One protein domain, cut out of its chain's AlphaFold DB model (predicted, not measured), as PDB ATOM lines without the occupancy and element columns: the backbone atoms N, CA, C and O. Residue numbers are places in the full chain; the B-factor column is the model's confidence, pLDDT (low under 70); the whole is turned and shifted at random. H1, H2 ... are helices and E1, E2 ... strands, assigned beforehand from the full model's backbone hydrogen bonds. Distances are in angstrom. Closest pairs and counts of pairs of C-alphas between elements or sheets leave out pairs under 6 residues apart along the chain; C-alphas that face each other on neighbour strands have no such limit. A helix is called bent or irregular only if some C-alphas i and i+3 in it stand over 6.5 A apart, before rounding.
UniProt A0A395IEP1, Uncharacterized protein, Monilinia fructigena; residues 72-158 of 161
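What this domain is: This is residues 72 to 158 of the 161 residues of an uncharacterized protein of Monilinia fructigena (UniProt A0A395IEP1). A small, strongly twisted sheet of four strands has the helix H2 over E1 on one face, and a wide loop, residues 122 to 154, runs from H2 out past it and back to E4 at the sheet's edge. E1 is long and bent, and its residues 74 to 76 pair with E4 while its residues 77 to 84 pair with E2; the short helix H1 sits beside the strands. The printed part has 87 residues, with two named helices and four named strands in the order E1, E2, E3, H1, H2, E4; the sheet runs E3, E2, E1, E4, antiparallel throughout. The class is mixed, helices and strands, with under half of the residues in named elements. The whole is compact, with a radius of gyration of the C-alphas of 13.2 A and spans of 43 by 31 by 21 A.

Where its parts are: Find C-alpha 72 at (107.856, 6.024, 134.062); from there E1 runs over residues 72 to 84, 26.6 A long. E2 is residues 90 to 95, 15.2 A, and E3 is residues 98 to 104, 17.3 A. H1 follows at residues 105 to 108. H2, residues 112 to 121, begins at C-alpha 112 (113.865, 21.823, 120.033) and is 14.3 A long. E4, residues 155 to 157, ends at C-alpha 157 (109.787, 11.795, 130.039).

How they stand to each other: Start with E1, E2 and E3, a meander, each strand the antiparallel neighbour of the one before; E1 and E2 form a hairpin, and so do E2 and E3. Look at N 81 and O 92, 2.8 A apart, between E1 and E2, and at N 93 and O 101, 2.8 A, between E2 and E3. E1 bends by 92 degrees at residue 81. Its pairing is staggered: residues 74 to 76 pair with E4, where N 75 and O 156 are 3.5 A apart, and residues 77 to 84 pair with E2. E3 and E4 are the edge strands and are apart. H2 is on the sheet, over E1, at a height over the sheet of 9.2 A. It runs along the strands, at 23 degrees to E1 on the local plane; the closest C-alphas of the two are those of Ile 80 and Phe 118, 6.7 A apart. H1 is on the sheet but at the sheet's level, at a height of 2.4 A; its closest C-alpha pair with E2 is His 90 and Ala 105, 5.2 A. H1 and H2 meet only through their link. In H2 every O i to N i+4 pair is within hydrogen-bond range; H1 is too short for such a pair.

The domain as a whole: The C-alphas farthest apart are those of Thr 72 and Arg 141, 43.7 A. The printed part has no cut. The link from H2 to E4 is long, 33 residues; the other links are tight. The mean pLDDT of the printed part is 72.6; look for values under 70 at residues 72 to 77, 96 to 98 and 138 to 158.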
ATOM      1  N   THR A  72     107.120   4.819 134.453       50.00
ATOM      2  CA  THR A  72     107.856   6.024 134.062       50.00
ATOM      3  C   THR A  72     107.115   7.265 134.539       50.00
ATOM      4  O   THR A  72     105.953   7.503 134.189       50.00
ATOM      5  N   GLU A  73     107.786   8.068 135.366       58.09
ATOM      6  CA  GLU A  73     107.244   9.320 135.888       58.09
ATOM      7  C   GLU A  73     107.406  10.434 134.851       58.09
ATOM      8  O   GLU A  73     108.520  10.820 134.495       58.09
ATOM      9  N   ARG A  74     106.285  10.979 134.376       59.06
ATOM     10  CA  ARG A  74     106.273  12.133 133.474       59.06
ATOM     11  C   ARG A  74     105.688  13.349 134.176       59.06
ATOM     12  O   ARG A  74     104.663  13.251 134.858       59.06
ATOM     13  N   TRP A  75     106.343  14.493 133.998       63.66
ATOM     14  CA  TRP A  75     105.969  15.761 134.625       63.66
ATOM     15  C   TRP A  75     105.615  16.799 133.566       63.66
ATOM     16  O   TRP A  75     106.217  16.842 132.492       63.66
ATOM     17  N   GLU A  76     104.630  17.647 133.876       66.25
ATOM     18  CA  GLU A  76     104.224  18.707 132.959       66.25
ATOM     19  C   GLU A  76     105.232  19.864 132.985       66.25
ATOM     20  O   GLU A  76     105.420  20.550 133.997       66.25
ATOM     21  N   PHE A  77     105.886  20.059 131.846       69.38
ATOM     22  CA  PHE A  77     106.872  21.107 131.604       69.38
ATOM     23  C   PHE A  77     106.192  22.484 131.491       69.38
ATOM     24  O   PHE A  77     105.195  22.622 130.779       69.38
ATOM     25  N   GLU A  78     106.731  23.516 132.155       76.19
ATOM     26  CA  GLU A  78     106.220  24.894 132.055       76.19
ATOM     27  C   GLU A  78     107.110  25.787 131.175       76.19
ATOM     28  O   GLU A  78     106.647  26.290 130.151       76.19
ATOM     29  N   GLU A  79     108.377  25.990 131.551       80.50
ATOM     30  CA  GLU A  79     109.316  26.855 130.817       80.50
ATOM     31  C   GLU A  79     110.789  26.542 131.143       80.50
ATOM     32  O   GLU A  79     111.094  25.912 132.157       80.50
ATOM     33  N   ILE A  80     111.712  27.013 130.294       86.56
ATOM     34  CA  ILE A  80     113.155  27.035 130.588       86.56
ATOM     35  C   ILE A  80     113.481  28.362 131.271       86.56
ATOM     36  O   ILE A  80     113.222  29.425 130.707       86.56
ATOM     37  N   LEU A  81     114.076  28.291 132.458       87.06
ATOM     38  CA  LEU A  81     114.504  29.455 133.231       87.06
ATOM     39  C   LEU A  81     115.936  29.864 132.905       87.06
ATOM     40  O   LEU A  81     116.227  31.055 132.820       87.06
ATOM     41  N   ASP A  82     116.827  28.886 132.737       88.50
ATOM     42  CA  ASP A  82     118.251  29.148 132.566       88.50
ATOM     43  C   ASP A  82     118.983  28.011 131.827       88.50
ATOM     44  O   ASP A  82     118.440  26.915 131.659       88.50
ATOM     45  N   CYS A  83     120.216  28.265 131.381       91.88
ATOM     46  CA  CYS A  83     121.118  27.271 130.808       91.88
ATOM     47  C   CYS A  83     122.579  27.476 131.242       91.88
ATOM     48  O   CYS A  83     123.037  28.601 131.455       91.88
ATOM     49  N   HIS A  84     123.330  26.376 131.303       87.75
ATOM     50  CA  HIS A  84     124.791  26.387 131.421       87.75
ATOM     51  C   HIS A  84     125.404  25.235 130.613       87.75
ATOM     52  O   HIS A  84     124.711  24.300 130.203       87.75
ATOM     53  N   ASN A  85     126.709  25.318 130.348       88.62
ATOM     54  CA  ASN A  85     127.437  24.334 129.544       88.62
ATOM     55  C   ASN A  85     128.819  23.947 130.106       88.62
ATOM     56  O   ASN A  85     129.620  23.378 129.370       88.62
ATOM     57  N   GLU A  86     129.096  24.243 131.381       82.69
ATOM     58  CA  GLU A  86     130.393  23.974 132.031       82.69
ATOM     59  C   GLU A  86     130.750  22.474 132.047       82.69
ATOM     60  O   GLU A  86     131.852  22.113 131.646       82.69
ATOM     61  N   ASP A  87     129.791  21.604 132.387       83.31
ATOM     62  CA  ASP A  87     129.962  20.140 132.468       83.31
ATOM     63  C   ASP A  87     129.063  19.382 131.470       83.31
ATOM     64  O   ASP A  87     128.607  18.264 131.712       83.31
ATOM     65  N   GLY A  88     128.759  20.017 130.337       82.50
ATOM     66  CA  GLY A  88     127.743  19.564 129.385       82.50
ATOM     67  C   GLY A  88     126.499  20.448 129.411       82.50
ATOM     68  O   GLY A  88     126.318  21.274 130.306       82.50
ATOM     69  N   PHE A  89     125.652  20.320 128.392       87.25
ATOM     70  CA  PHE A  89     124.504  21.206 128.225       87.25
ATOM     71  C   PHE A  89     123.396  20.862 129.214       87.25
ATOM     72  O   PHE A  89     122.833  19.771 129.155       87.25
ATOM     73  N   HIS A  90     123.051  21.823 130.065       87.50
ATOM     74  CA  HIS A  90     121.973  21.688 131.032       87.50
ATOM     75  C   HIS A  90     121.010  22.868 130.938       87.50
ATOM     76  O   HIS A  90     121.402  24.001 130.636       87.50
ATOM     77  N   TYR A  91     119.745  22.587 131.233       86.12
ATOM     78  CA  TYR A  91     118.663  23.560 131.264       86.12
ATOM     79  C   TYR A  91     117.947  23.506 132.606       86.12
ATOM     80  O   TYR A  91     117.595  22.428 133.086       86.12
ATOM     81  N   GLN A  92     117.713  24.668 133.208       88.81
ATOM     82  CA  GLN A  92     116.890  24.767 134.402       88.81
ATOM     83  C   GLN A  92     115.432  24.809 133.975       88.81
ATOM     84  O   GLN A  92     114.961  25.795 133.405       88.81
ATOM     85  N   VAL A  93     114.720  23.728 134.247       84.31
ATOM     86  CA  VAL A  93     113.330  23.562 133.854       84.31
ATOM     87  C   VAL A  93     112.421  23.932 135.012       84.31
ATOM     88  O   VAL A  93     112.583  23.444 136.130       84.31
ATOM     89  N   LYS A  94     111.435  24.781 134.730       82.81
ATOM     90  CA  LYS A  94     110.301  25.022 135.614       82.81
ATOM     91  C   LYS A  94     109.214  23.996 135.322       82.81
ATOM     92  O   LYS A  94     108.751  23.872 134.188       82.81
ATOM     93  N   TRP A  95     108.782  23.302 136.363       79.19
ATOM     94  CA  TRP A  95     107.727  22.298 136.296       79.19
ATOM     95  C   TRP A  95     106.415  22.856 136.819       79.19
ATOM     96  O   TRP A  95     106.399  23.698 137.725       79.19
ATOM     97  N   LYS A  96     105.297  22.314 136.341       69.19
ATOM     98  CA  LYS A  96     104.020  22.569 137.003       69.19
ATOM     99  C   LYS A  96     103.984  21.868 138.352       69.19
ATOM    100  O   LYS A  96     104.188  20.664 138.448       69.19
ATOM    101  N   HIS A  97     103.697  22.643 139.395       66.06
ATOM    102  CA  HIS A  97     103.540  22.170 140.776       66.06
ATOM    103  C   HIS A  97     104.792  21.527 141.407       66.06
ATOM    104  O   HIS A  97     104.700  21.018 142.523       66.06
ATOM    105  N   HIS A  98     105.957  21.618 140.756       66.38
ATOM    106  CA  HIS A  98     107.229  21.093 141.251       66.38
ATOM    107  C   HIS A  98     108.338  22.160 141.246       66.38
ATOM    108  O   HIS A  98     108.318  23.066 140.410       66.38
ATOM    109  N   PRO A  99     109.308  22.095 142.184       74.06
ATOM    110  CA  PRO A  99     110.444  23.014 142.202       74.06
ATOM    111  C   PRO A  99     111.284  22.869 140.938       74.06
ATOM    112  O   PRO A  99     111.539  21.746 140.516       74.06
ATOM    113  N   ALA A 100     111.751  23.984 140.377       79.75
ATOM    114  CA  ALA A 100     112.598  23.956 139.192       79.75
ATOM    115  C   ALA A 100     113.872  23.124 139.420       79.75
ATOM    116  O   ALA A 100     114.489  23.205 140.488       79.75
ATOM    117  N   SER A 101     114.282  22.356 138.413       81.19
ATOM    118  CA  SER A 101     115.470  21.497 138.478       81.19
ATOM    119  C   SER A 101     116.314  21.611 137.214       81.19
ATOM    120  O   SER A 101     115.812  21.929 136.138       81.19
ATOM    121  N   TRP A 102     117.614  21.354 137.350       84.62
ATOM    122  CA  TRP A 102     118.532  21.257 136.217       84.62
ATOM    123  C   TRP A 102     118.375  19.904 135.541       84.62
ATOM    124  O   TRP A 102     118.396  18.879 136.221       84.62
ATOM    125  N   GLN A 103     118.190  19.904 134.228       82.31
ATOM    126  CA  GLN A 103     118.059  18.705 133.407       82.31
ATOM    127  C   GLN A 103     119.130  18.718 132.316       82.31
ATOM    128  O   GLN A 103     119.414  19.794 131.770       82.31
ATOM    129  N   PRO A 104     119.729  17.564 131.983       83.75
ATOM    130  CA  PRO A 104     120.590  17.459 130.816       83.75
ATOM    131  C   PRO A 104     119.787  17.791 129.557       83.75
ATOM    132  O   PRO A 104     118.588  17.527 129.466       83.75
ATOM    133  N   ALA A 105     120.444  18.376 128.560       85.31
ATOM    134  CA  ALA A 105     119.783  18.765 127.320       85.31
ATOM    135  C   ALA A 105     119.134  17.572 126.599       85.31
ATOM    136  O   ALA A 105     118.117  17.741 125.927       85.31
ATOM    137  N   GLU A 106     119.697  16.375 126.756       80.38
ATOM    138  CA  GLU A 106     119.171  15.117 126.228       80.38
ATOM    139  C   GLU A 106     117.734  14.822 126.686       80.38
ATOM    140  O   GLU A 106     116.958  14.306 125.882       80.38
ATOM    141  N   ASP A 107     117.345  15.228 127.899       78.44
ATOM    142  CA  ASP A 107     115.977  15.039 128.413       78.44
ATOM    143  C   ASP A 107     114.955  15.940 127.691       78.44
ATOM    144  O   ASP A 107     113.752  15.687 127.719       78.44
ATOM    145  N   LEU A 108     115.421  16.983 126.991       78.69
ATOM    146  CA  LEU A 108     114.585  17.892 126.197       78.69
ATOM    147  C   LEU A 108     114.567  17.546 124.698       78.69
ATOM    148  O   LEU A 108     114.147  18.363 123.869       78.69
ATOM    149  N   ARG A 109     115.019  16.348 124.311       78.50
ATOM    150  CA  ARG A 109     114.897  15.864 122.926       78.50
ATOM    151  C   ARG A 109     113.429  15.857 122.482       78.50
ATOM    152  O   ARG A 109     112.550  15.402 123.207       78.50
ATOM    153  N   GLY A 110     113.153  16.381 121.287       76.00
ATOM    154  CA  GLY A 110     111.789  16.590 120.790       76.00
ATOM    155  C   GLY A 110     111.137  17.907 121.235       76.00
ATOM    156  O   GLY A 110     110.023  18.204 120.801       76.00
ATOM    157  N   GLN A 111     111.809  18.713 122.074       77.31
ATOM    158  CA  GLN A 111     111.404  20.079 122.449       77.31
ATOM    159  C   GLN A 111     112.337  21.149 121.861       77.31
ATOM    160  O   GLN A 111     112.537  22.214 122.453       77.31
ATOM    161  N   GLU A 112     112.900  20.915 120.673       83.75
ATOM    162  CA  GLU A 112     113.865  21.823 120.033       83.75
ATOM    163  C   GLU A 112     113.304  23.246 119.915       83.75
ATOM    164  O   GLU A 112     114.006  24.222 120.169       83.75
ATOM    165  N   ASN A 113     112.009  23.375 119.603       80.44
ATOM    166  CA  ASN A 113     111.332  24.666 119.472       80.44
ATOM    167  C   ASN A 113     111.370  25.498 120.763       80.44
ATOM    168  O   ASN A 113     111.456  26.725 120.697       80.44
ATOM    169  N   VAL A 114     111.318  24.842 121.924       83.00
ATOM    170  CA  VAL A 114     111.363  25.498 123.237       83.00
ATOM    171  C   VAL A 114     112.761  26.030 123.511       83.00
ATOM    172  O   VAL A 114     112.922  27.192 123.883       83.00
ATOM    173  N   ILE A 115     113.774  25.203 123.249       86.38
ATOM    174  CA  ILE A 115     115.180  25.579 123.393       86.38
ATOM    175  C   ILE A 115     115.512  26.743 122.446       86.38
ATOM    176  O   ILE A 115     116.119  27.731 122.858       86.38
ATOM    177  N   ILE A 116     115.057  26.679 121.192       86.12
ATOM    178  CA  ILE A 116     115.230  27.760 120.211       86.12
ATOM    179  C   ILE A 116     114.577  29.053 120.710       86.12
ATOM    180  O   ILE A 116     115.208  30.107 120.659       86.12
ATOM    181  N   ALA A 117     113.334  28.994 121.199       85.00
ATOM    182  CA  ALA A 117     112.634  30.172 121.708       85.00
ATOM    183  C   ALA A 117     113.366  30.803 122.905       85.00
ATOM    184  O   ALA A 117     113.515  32.026 122.946       85.00
ATOM    185  N   PHE A 118     113.881  29.978 123.823       88.00
ATOM    186  CA  PHE A 118     114.683  30.428 124.959       88.00
ATOM    187  C   PHE A 118     115.953  31.169 124.509       88.00
ATOM    188  O   PHE A 118     116.195  32.288 124.957       88.00
ATOM    189  N   HIS A 119     116.726  30.611 123.571       88.94
ATOM    190  CA  HIS A 119     117.968  31.234 123.079       88.94
ATOM    191  C   HIS A 119     117.742  32.454 122.178       88.94
ATOM    192  O   HIS A 119     118.592  33.339 122.098       88.94
ATOM    193  N   LEU A 120     116.588  32.545 121.509       86.44
ATOM    194  CA  LEU A 120     116.185  33.770 120.808       86.44
ATOM    195  C   LEU A 120     115.852  34.905 121.785       86.44
ATOM    196  O   LEU A 120     116.136  36.064 121.478       86.44
ATOM    197  N   ALA A 121     115.244  34.580 122.929       85.25
ATOM    198  CA  ALA A 121     114.899  35.547 123.968       85.25
ATOM    199  C   ALA A 121     116.106  35.956 124.830       85.25
ATOM    200  O   ALA A 121     116.140  37.086 125.312       85.25
ATOM    201  N   ASN A 122     117.100  35.073 124.974       84.94
ATOM    202  CA  ASN A 122     118.294  35.272 125.798       84.94
ATOM    203  C   ASN A 122     119.573  35.221 124.939       84.94
ATOM    204  O   ASN A 122     120.314  34.236 124.965       84.94
ATOM    205  N   PRO A 123     119.847  36.258 124.125       85.75
ATOM    206  CA  PRO A 123     120.964  36.255 123.183       85.75
ATOM    207  C   PRO A 123     122.346  36.336 123.848       85.75
ATOM    208  O   PRO A 123     123.339  36.165 123.146       85.75
ATOM    209  N   ASP A 124     122.430  36.609 125.145       86.75
ATOM    210  CA  ASP A 124     123.646  36.630 125.967       86.75
ATOM    211  C   ASP A 124     124.068  35.238 126.472       86.75
ATOM    212  O   ASP A 124     125.214  35.050 126.878       86.75
ATOM    213  N   LYS A 125     123.169  34.250 126.406       85.56
ATOM    214  CA  LYS A 125     123.421  32.875 126.851       85.56
ATOM    215  C   LYS A 125     124.283  32.081 125.848       85.56
ATOM    216  O   LYS A 125     124.353  32.442 124.661       85.56
ATOM    217  N   PRO A 126     124.977  31.016 126.305       87.69
ATOM    218  CA  PRO A 126     125.756  30.143 125.423       87.69
ATOM    219  C   PRO A 126     124.864  29.493 124.361       87.69
ATOM    220  O   PRO A 126     123.704  29.207 124.627       87.69
ATOM    221  N   ASP A 127     125.403  29.240 123.164       88.12
ATOM    222  CA  ASP A 127     124.633  28.588 122.097       88.12
ATOM    223  C   ASP A 127     124.167  27.175 122.523       88.12
ATOM    224  O   ASP A 127     124.886  26.486 123.249       88.12
ATOM    225  N   PRO A 128     122.978  26.720 122.084       90.75
ATOM    226  CA  PRO A 128     122.450  25.401 122.428       90.75
ATOM    227  C   PRO A 128     123.261  24.249 121.806       90.75
ATOM    228  O   PRO A 128     124.055  24.465 120.884       90.75
ATOM    229  N   PRO A 129     123.001  22.996 122.233       89.31
ATOM    230  CA  PRO A 129     123.569  21.816 121.596       89.31
ATOM    231  C   PRO A 129     123.349  21.792 120.079       89.31
ATOM    232  O   PRO A 129     122.280  22.149 119.582       89.31
ATOM    233  N   ALA A 130     124.325  21.262 119.335       87.75
ATOM    234  CA  ALA A 130     124.281  21.210 117.871       87.75
ATOM    235  C   ALA A 130     123.033  20.496 117.313       87.75
ATOM    236  O   ALA A 130     122.529  20.861 116.251       87.75
ATOM    237  N   TRP A 131     122.508  19.508 118.043       87.75
ATOM    238  CA  TRP A 131     121.328  18.747 117.636       87.75
ATOM    239  C   TRP A 131     120.030  19.564 117.623       87.75
ATOM    240  O   TRP A 131     119.082  19.161 116.957       87.75
ATOM    241  N   VAL A 132     119.997  20.718 118.296       87.88
ATOM    242  CA  VAL A 132     118.847  21.639 118.299       87.88
ATOM    243  C   VAL A 132     118.695  22.343 116.943       87.88
ATOM    244  O   VAL A 132     117.628  22.854 116.616       87.88
ATOM    245  N   GLY A 133     119.757  22.391 116.127       82.88
ATOM    246  CA  GLY A 133     119.718  23.037 114.811       82.88
ATOM    247  C   GLY A 133     119.560  24.563 114.867       82.88
ATOM    248  O   GLY A 133     119.175  25.183 113.873       82.88
ATOM    249  N   PHE A 134     119.855  25.183 116.014       83.94
ATOM    250  CA  PHE A 134     119.761  26.628 116.206       83.94
ATOM    251  C   PHE A 134     120.748  27.385 115.310       83.94
ATOM    252  O   PHE A 134     121.927  27.044 115.215       83.94
ATOM    253  N   LYS A 135     120.269  28.461 114.675       78.88
ATOM    254  CA  LYS A 135     121.109  29.400 113.923       78.88
ATOM    255  C   LYS A 135     120.856  30.813 114.421       78.88
ATOM    256  O   LYS A 135     119.774  31.361 114.207       78.88
ATOM    257  N   ARG A 136     121.873  31.419 115.039       76.19
ATOM    258  CA  ARG A 136     121.785  32.786 115.558       76.19
ATOM    259  C   ARG A 136     121.579  33.775 114.396       76.19
ATOM    260  O   ARG A 136     122.372  33.781 113.446       76.19
ATOM    261  N   PRO A 137     120.518  34.600 114.407       73.38
ATOM    262  CA  PRO A 137     120.268  35.543 113.323       73.38
ATOM    263  C   PRO A 137     121.328  36.659 113.306       73.38
ATOM    264  O   PRO A 137     121.569  37.323 114.308       73.38
ATOM    265  N   LYS A 138     121.934  36.916 112.135       62.34
ATOM    266  CA  LYS A 138     123.038  37.890 111.944       62.34
ATOM    267  C   LYS A 138     122.653  39.368 112.136       62.34
ATOM    268  O   LYS A 138     123.525  40.231 112.131       62.34
ATOM    269  N   LYS A 139     121.363  39.687 112.258       55.22
ATOM    270  CA  LYS A 139     120.858  41.034 112.559       55.22
ATOM    271  C   LYS A 139     119.740  40.909 113.589       55.22
ATOM    272  O   LYS A 139     118.643  40.488 113.229       55.22
ATOM    273  N   LEU A 140     119.986  41.341 114.827       51.72
ATOM    274  CA  LEU A 140     118.915  41.682 115.767       51.72
ATOM    275  C   LEU A 140     118.235  42.971 115.273       51.72
ATOM    276  O   LEU A 140     118.441  44.065 115.792       51.72
ATOM    277  N   ARG A 141     117.444  42.877 114.201       41.62
ATOM    278  CA  ARG A 141     116.426  43.893 113.934       41.62
ATOM    279  C   ARG A 141     115.242  43.533 114.809       41.62
ATOM    280  O   ARG A 141     114.534  42.594 114.473       41.62
ATOM    281  N   GLN A 142     115.142  44.243 115.935       45.84
ATOM    282  CA  GLN A 142     113.996  44.341 116.844       45.84
ATOM    283  C   GLN A 142     112.819  43.448 116.427       45.84
ATOM    284  O   GLN A 142     111.903  43.891 115.737       45.84
ATOM    285  N   LEU A 143     112.850  42.175 116.833       43.50
ATOM    286  CA  LEU A 143     111.645  41.360 116.840       43.50
ATOM    287  C   LEU A 143     110.868  41.813 118.068       43.50
ATOM    288  O   LEU A 143     111.052  41.306 119.170       43.50
ATOM    289  N   THR A 144     110.066  42.854 117.868       35.34
ATOM    290  CA  THR A 144     109.022  43.260 118.798       35.34
ATOM    291  C   THR A 144     108.204  42.028 119.160       35.34
ATOM    292  O   THR A 144     107.597  41.392 118.297       35.34
ATOM    293  N   THR A 145     108.268  41.703 120.445       42.69
ATOM    294  CA  THR A 145     107.383  40.844 121.223       42.69
ATOM    295  C   THR A 145     106.003  40.666 120.592       42.69
ATOM    296  O   THR A 145     105.086  41.459 120.785       42.69
ATOM    297  N   ASN A 146     105.826  39.558 119.883       33.72
ATOM    298  CA  ASN A 146     104.529  38.915 119.810       33.72
ATOM    299  C   ASN A 146     104.771  37.442 120.146       33.72
ATOM    300  O   ASN A 146     105.376  36.747 119.321       33.72
ATOM    301  N   PRO A 147     104.415  36.971 121.357       38.53
ATOM    302  CA  PRO A 147     104.622  35.585 121.732       38.53
ATOM    303  C   PRO A 147     103.682  34.739 120.876       38.53
ATOM    304  O   PRO A 147     102.529  34.490 121.227       38.53
ATOM    305  N   LYS A 148     104.166  34.300 119.708       34.94
ATOM    306  CA  LYS A 148     103.568  33.162 119.023       34.94
ATOM    307  C   LYS A 148     103.607  32.038 120.043       34.94
ATOM    308  O   LYS A 148     104.696  31.620 120.428       34.94
ATOM    309  N   LYS A 149     102.431  31.614 120.519       37.66
ATOM    310  CA  LYS A 149     102.280  30.405 121.327       37.66
ATOM    311  C   LYS A 149     102.940  29.276 120.544       37.66
ATOM    312  O   LYS A 149     102.372  28.781 119.573       37.66
ATOM    313  N   VAL A 150     104.177  28.956 120.908       42.94
ATOM    314  CA  VAL A 150     104.863  27.770 120.414       42.94
ATOM    315  C   VAL A 150     103.983  26.610 120.857       42.94
ATOM    316  O   VAL A 150     103.545  26.577 122.003       42.94
ATOM    317  N   HIS A 151     103.605  25.728 119.939       37.56
ATOM    318  CA  HIS A 151     102.876  24.526 120.320       37.56
ATOM    319  C   HIS A 151     103.856  23.629 121.080       37.56
ATOM    320  O   HIS A 151     104.796  23.098 120.493       37.56
ATOM    321  N   PHE A 152     103.662  23.549 122.394       49.56
ATOM    322  CA  PHE A 152     104.444  22.729 123.314       49.56
ATOM    323  C   PHE A 152     103.901  21.303 123.319       49.56
ATOM    324  O   PHE A 152     102.682  21.118 123.288       49.56
ATOM    325  N   ASN A 153     104.790  20.313 123.410       48.25
ATOM    326  CA  ASN A 153     104.386  18.986 123.860       48.25
ATOM    327  C   ASN A 153     104.498  19.002 125.395       48.25
ATOM    328  O   ASN A 153     105.611  19.110 125.904       48.25
ATOM    329  N   PRO A 154     103.384  18.986 126.147       53.72
ATOM    330  CA  PRO A 154     103.397  19.283 127.582       53.72
ATOM    331  C   PRO A 154     104.003  18.165 128.441       53.72
ATOM    332  O   PRO A 154     104.234  18.368 129.627       53.72
ATOM    333  N   ILE A 155     104.250  16.990 127.863       54.09
ATOM    334  CA  ILE A 155     104.651  15.791 128.590       54.09
ATOM    335  C   ILE A 155     106.109  15.485 128.244       54.09
ATOM    336  O   ILE A 155     106.412  15.131 127.104       54.09
ATOM    337  N   LEU A 156     106.993  15.632 129.232       53.91
ATOM    338  CA  LEU A 156     108.384  15.202 129.146       53.91
ATOM    339  C   LEU A 156     108.589  13.930 129.964       53.91
ATOM    340  O   LEU A 156     108.134  13.823 131.105       53.91
ATOM    341  N   GLU A 157     109.273  12.970 129.354       50.69
ATOM    342  CA  GLU A 157     109.787  11.795 130.039       50.69
ATOM    343  C   GLU A 157     111.083  12.169 130.751       50.69
ATOM    344  O   GLU A 157     112.012  12.655 130.111       50.69
ATOM    345  N   ILE A 158     111.133  11.973 132.068       55.69
ATOM    346  CA  ILE A 158     112.297  12.336 132.874       55.69
ATOM    347  C   ILE A 158     112.777  11.102 133.612       55.69
ATOM    348  O   ILE A 158     112.007  10.430 134.300       55.69
TER     349      ILE A 158